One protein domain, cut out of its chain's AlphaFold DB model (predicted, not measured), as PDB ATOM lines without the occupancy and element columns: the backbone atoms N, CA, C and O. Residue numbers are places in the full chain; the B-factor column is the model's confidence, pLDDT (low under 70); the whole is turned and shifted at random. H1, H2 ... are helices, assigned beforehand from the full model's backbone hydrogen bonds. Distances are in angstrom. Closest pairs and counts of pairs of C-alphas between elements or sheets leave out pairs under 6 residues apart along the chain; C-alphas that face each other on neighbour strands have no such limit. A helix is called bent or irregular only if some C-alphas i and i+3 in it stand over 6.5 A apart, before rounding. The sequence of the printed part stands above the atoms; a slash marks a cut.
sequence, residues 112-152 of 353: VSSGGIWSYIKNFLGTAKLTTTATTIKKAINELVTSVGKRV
ATOM      1  N   VAL A 112       9.278   4.396   9.576       53.84
ATOM      2  CA  VAL A 112      10.010   4.101  10.810       53.84
ATOM      3  C   VAL A 112       9.887   5.307  11.733       53.84
ATOM      4  O   VAL A 112      10.866   5.983  12.048       53.84
ATOM      5  N   SER A 113       8.656   5.631  12.128       51.00
ATOM      6  CA  SER A 113       8.450   6.644  13.151       51.00
ATOM      7  C   SER A 113       9.170   6.134  14.391       51.00
ATOM      8  O   SER A 113       8.944   5.009  14.856       51.00
ATOM      9  N   SER A 114      10.075   6.950  14.926       51.25
ATOM     10  CA  SER A 114      10.702   6.657  16.206       51.25
ATOM     11  C   SER A 114       9.642   6.326  17.245       51.25
ATOM     12  O   SER A 114       9.918   5.486  18.071       51.25
ATOM     13  N   GLY A 115       8.410   6.839  17.150       53.84
ATOM     14  CA  GLY A 115       7.289   6.478  18.018       53.84
ATOM     15  C   GLY A 115       7.049   4.971  18.194       53.84
ATOM     16  O   GLY A 115       6.844   4.535  19.327       53.84
ATOM     17  N   GLY A 116       7.119   4.158  17.134       62.66
ATOM     18  CA  GLY A 116       6.895   2.708  17.226       62.66
ATOM     19  C   GLY A 116       8.048   1.968  17.908       62.66
ATOM     20  O   GLY A 116       7.844   1.235  18.876       62.66
ATOM     21  N   ILE A 117       9.278   2.217  17.450       65.81
ATOM     22  CA  ILE A 117      10.495   1.605  18.009       65.81
ATOM     23  C   ILE A 117      10.791   2.149  19.413       65.81
ATOM     24  O   ILE A 117      11.143   1.390  20.309       65.81
ATOM     25  N   TRP A 118      10.592   3.442  19.646       61.19
ATOM     26  CA  TRP A 118      10.707   4.101  20.947       61.19
ATOM     27  C   TRP A 118       9.657   3.589  21.921       61.19
ATOM     28  O   TRP A 118      10.011   3.264  23.048       61.19
ATOM     29  N   SER A 119       8.394   3.438  21.503       67.56
ATOM     30  CA  SER A 119       7.373   2.801  22.347       67.56
ATOM     31  C   SER A 119       7.744   1.360  22.661       67.56
ATOM     32  O   SER A 119       7.624   0.944  23.809       67.56
ATOM     33  N   TYR A 120       8.253   0.607  21.685       69.69
ATOM     34  CA  TYR A 120       8.716  -0.759  21.909       69.69
ATOM     35  C   TYR A 120       9.883  -0.811  22.905       69.69
ATOM     36  O   TYR A 120       9.808  -1.543  23.888       69.69
ATOM     37  N   ILE A 121      10.915   0.019  22.731       68.75
ATOM     38  CA  ILE A 121      12.067   0.122  23.639       68.75
ATOM     39  C   ILE A 121      11.631   0.598  25.030       68.75
ATOM     40  O   ILE A 121      12.063   0.034  26.032       68.75
ATOM     41  N   LYS A 122      10.747   1.593  25.123       70.25
ATOM     42  CA  LYS A 122      10.220   2.121  26.390       70.25
ATOM     43  C   LYS A 122       9.368   1.084  27.116       70.25
ATOM     44  O   LYS A 122       9.508   0.942  28.324       70.25
ATOM     45  N   ASN A 123       8.555   0.314  26.400       73.44
ATOM     46  CA  ASN A 123       7.774  -0.781  26.975       73.44
ATOM     47  C   ASN A 123       8.674  -1.952  27.398       73.44
ATOM     48  O   ASN A 123       8.470  -2.534  28.467       73.44
ATOM     49  N   PHE A 124       9.705  -2.253  26.605       71.75
ATOM     50  CA  PHE A 124      10.690  -3.299  26.880       71.75
ATOM     51  C   PHE A 124      11.568  -2.963  28.099       71.75
ATOM     52  O   PHE A 124      11.786  -3.812  28.963       71.75
ATOM     53  N   LEU A 125      12.029  -1.713  28.217       65.56
ATOM     54  CA  LEU A 125      12.883  -1.247  29.315       65.56
ATOM     55  C   LEU A 125      12.093  -0.812  30.562       65.56
ATOM     56  O   LEU A 125      12.564  -1.009  31.682       65.56
ATOM     57  N   GLY A 126      10.901  -0.239  30.392       62.69
ATOM     58  CA  GLY A 126      10.127   0.391  31.467       62.69
ATOM     59  C   GLY A 126       9.380  -0.581  32.379       62.69
ATOM     60  O   GLY A 126       9.159  -0.261  33.544       62.69
ATOM     61  N   THR A 127       9.028  -1.776  31.895       57.53
ATOM     62  CA  THR A 127       8.034  -2.620  32.590       57.53
ATOM     63  C   THR A 127       8.632  -3.851  33.280       57.53
ATOM     64  O   THR A 127       8.146  -4.259  34.335       57.53
ATOM     65  N   ALA A 128       9.701  -4.446  32.738       55.78
ATOM     66  CA  ALA A 128      10.166  -5.766  33.189       55.78
ATOM     67  C   ALA A 128      11.302  -5.739  34.232       55.78
ATOM     68  O   ALA A 128      11.371  -6.625  35.082       55.78
ATOM     69  N   LYS A 129      12.196  -4.739  34.206       57.19
ATOM     70  CA  LYS A 129      13.357  -4.682  35.124       57.19
ATOM     71  C   LYS A 129      13.180  -3.731  36.304       57.19
ATOM     72  O   LYS A 129      13.683  -4.017  37.387       57.19
ATOM     73  N   LEU A 130      12.441  -2.636  36.132       59.72
ATOM     74  CA  LEU A 130      12.273  -1.639  37.191       59.72
ATOM     75  C   LEU A 130      11.343  -2.136  38.313       59.72
ATOM     76  O   LEU A 130      11.590  -1.884  39.490       59.72
ATOM     77  N   THR A 131      10.319  -2.912  37.958       63.25
ATOM     78  CA  THR A 131       9.281  -3.403  38.877       63.25
ATOM     79  C   THR A 131       9.822  -4.427  39.874       63.25
ATOM     80  O   THR A 131       9.501  -4.373  41.063       63.25
ATOM     81  N   THR A 132      10.705  -5.321  39.421       70.56
ATOM     82  CA  THR A 132      11.328  -6.350  40.267       70.56
ATOM     83  C   THR A 132      12.285  -5.723  41.280       70.56
ATOM     84  O   THR A 132      12.224  -6.038  42.468       70.56
ATOM     85  N   THR A 133      13.117  -4.770  40.849       76.19
ATOM     86  CA  THR A 133      14.043  -4.059  41.742       76.19
ATOM     87  C   THR A 133      13.296  -3.167  42.733       76.19
ATOM     88  O   THR A 133      13.594  -3.207  43.924       76.19
ATOM     89  N   ALA A 134      12.271  -2.432  42.291       78.50
ATOM     90  CA  ALA A 134      11.466  -1.587  43.173       78.50
ATOM     91  C   ALA A 134      10.692  -2.401  44.225       78.50
ATOM     92  O   ALA A 134      10.641  -2.007  45.392       78.50
ATOM     93  N   THR A 135      10.135  -3.556  43.848       85.31
ATOM     94  CA  THR A 135       9.421  -4.444  44.782       85.31
ATOM     95  C   THR A 135      10.371  -5.022  45.829       85.31
ATOM     96  O   THR A 135      10.058  -4.997  47.022       85.31
ATOM     97  N   THR A 136      11.557  -5.474  45.411       87.12
ATOM     98  CA  THR A 136      12.590  -5.989  46.322       87.12
ATOM     99  C   THR A 136      13.097  -4.904  47.273       87.12
ATOM    100  O   THR A 136      13.184  -5.148  48.474       87.12
ATOM    101  N   ILE A 137      13.345  -3.685  46.776       87.69
ATOM    102  CA  ILE A 137      13.748  -2.542  47.613       87.69
ATOM    103  C   ILE A 137      12.650  -2.202  48.627       87.69
ATOM    104  O   ILE A 137      12.935  -2.051  49.814       87.69
ATOM    105  N   LYS A 138      11.383  -2.137  48.200       89.69
ATOM    106  CA  LYS A 138      10.253  -1.836  49.093       89.69
ATOM    107  C   LYS A 138      10.095  -2.894  50.190       89.69
ATOM    108  O   LYS A 138       9.843  -2.545  51.342       89.69
ATOM    109  N   LYS A 139      10.282  -4.174  49.854       92.50
ATOM    110  CA  LYS A 139      10.279  -5.271  50.829       92.50
ATOM    111  C   LYS A 139      11.428  -5.134  51.835       92.50
ATOM    112  O   LYS A 139      11.164  -5.172  53.033       92.50
ATOM    113  N   ALA A 140      12.655  -4.897  51.368       87.06
ATOM    114  CA  ALA A 140      13.826  -4.726  52.233       87.06
ATOM    115  C   ALA A 140      13.685  -3.526  53.187       87.06
ATOM    116  O   ALA A 140      14.014  -3.633  54.366       87.06
ATOM    117  N   ILE A 141      13.131  -2.403  52.710       87.88
ATOM    118  CA  ILE A 141      12.831  -1.233  53.550       87.88
ATOM    119  C   ILE A 141      11.819  -1.598  54.641       87.88
ATOM    120  O   ILE A 141      12.044  -1.285  55.805       87.88
ATOM    121  N   ASN A 142      10.732  -2.293  54.300       84.25
ATOM    122  CA  ASN A 142       9.721  -2.691  55.284       84.25
ATOM    123  C   ASN A 142      10.273  -3.675  56.328       84.25
ATOM    124  O   ASN A 142       9.949  -3.564  57.514       84.25
ATOM    125  N   GLU A 143      11.122  -4.616  55.914       88.94
ATOM    126  CA  GLU A 143      11.813  -5.542  56.820       88.94
ATOM    127  C   GLU A 143      12.771  -4.797  57.758       88.94
ATOM    128  O   GLU A 143      12.760  -5.040  58.967       88.94
ATOM    129  N   LEU A 144      13.534  -3.832  57.234       84.12
ATOM    130  CA  LEU A 144      14.426  -2.988  58.028       84.12
ATOM    131  C   LEU A 144      13.647  -2.123  59.024       84.12
ATOM    132  O   LEU A 144      13.979  -2.115  60.206       84.12
ATOM    133  N   VAL A 145      12.580  -1.449  58.588       82.56
ATOM    134  CA  VAL A 145      11.715  -0.636  59.460       82.56
ATOM    135  C   VAL A 145      11.087  -1.493  60.556       82.56
ATOM    136  O   VAL A 145      11.058  -1.083  61.712       82.56
ATOM    137  N   THR A 146      10.651  -2.712  60.237       77.69
ATOM    138  CA  THR A 146      10.101  -3.642  61.234       77.69
ATOM    139  C   THR A 146      11.172  -4.118  62.217       77.69
ATOM    140  O   THR A 146      10.906  -4.244  63.409       77.69
ATOM    141  N   SER A 147      12.391  -4.376  61.741       77.44
ATOM    142  CA  SER A 147      13.526  -4.813  62.566       77.44
ATOM    143  C   SER A 147      14.017  -3.715  63.516       77.44
ATOM    144  O   SER A 147      14.236  -3.963  64.703       77.44
ATOM    145  N   VAL A 148      14.147  -2.488  63.005       74.00
ATOM    146  CA  VAL A 148      14.629  -1.324  63.758       74.00
ATOM    147  C   VAL A 148      13.529  -0.775  64.670       74.00
ATOM    148  O   VAL A 148      13.772  -0.540  65.851       74.00
ATOM    149  N   GLY A 149      12.296  -0.656  64.168       58.50
ATOM    150  CA  GLY A 149      11.143  -0.149  64.920       58.50
ATOM    151  C   GLY A 149      10.714  -1.048  66.082       58.50
ATOM    152  O   GLY A 149      10.186  -0.560  67.073       58.50
ATOM    153  N   LYS A 150      11.014  -2.353  66.031       55.84
ATOM    154  CA  LYS A 150      10.768  -3.270  67.158       55.84
ATOM    155  C   LYS A 150      11.705  -3.070  68.351       55.84
ATOM    156  O   LYS A 150      11.472  -3.691  69.385       55.84
ATOM    157  N   ARG A 151      12.758  -2.253  68.239       53.75
ATOM    158  CA  ARG A 151      13.691  -2.018  69.356       53.75
ATOM    159  C   ARG A 151      13.422  -0.727  70.122       53.75
ATOM    160  O   ARG A 151      13.890  -0.610  71.248       53.75
ATOM    161  N   VAL A 152      12.651   0.203  69.555       52.62
ATOM    162  CA  VAL A 152      12.277   1.464  70.207       52.62
ATOM    163  C   VAL A 152      10.830   1.794  69.834       52.62
ATOM    164  O   VAL A 152      10.557   2.332  68.765       52.62
TER     165      VAL A 152
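What this domain is: This is residues 112 to 152 of the 353 residues of an uncharacterized protein of Rufibacter sp. NBS58-1 (UniProt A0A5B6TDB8). Two helices, H2 and the shorter H1, follow each other end to end in one long, slightly bowed rod, with a tight link between them and short tails at both ends. Nothing folds back on the rod. The printed part has 41 residues with two named helices, H1 then H2, and no named strand; the class is all helix. It is extended, with a radius of gyration of the C-alphas of 17.8 A and spans of 59 by 12 by 5 A.

Where its parts are: H2, residues 130 to 149, is the longest helix, 27.8 A from C-alpha 130 at (12.273, -1.639, 37.191) to C-alpha 149 at (11.143, -0.149, 64.920). H1, residues 114 to 127, measures 19.0 A and begins at C-alpha 114 at (10.702, 6.657, 16.206). H1 is neither bent nor irregular, but only just: C-alphas 124 and 127 are 6.3 A apart.

How they stand to each other: H1 and H2 meet only through their link, a tight one of 2 residues. In H2 every O i to N i+4 pair is within hydrogen-bond range; in H1, 9 of 10 are.

The domain as a whole: The C-alphas of Val 112 and Val 152, the two farthest apart, are 59.5 A apart. Residues 112 to 152 stand free. The printed part has no cut. Its mean pLDDT is 70.1, with residues 112 to 121, 125 to 131 and 149 to 152 under 70.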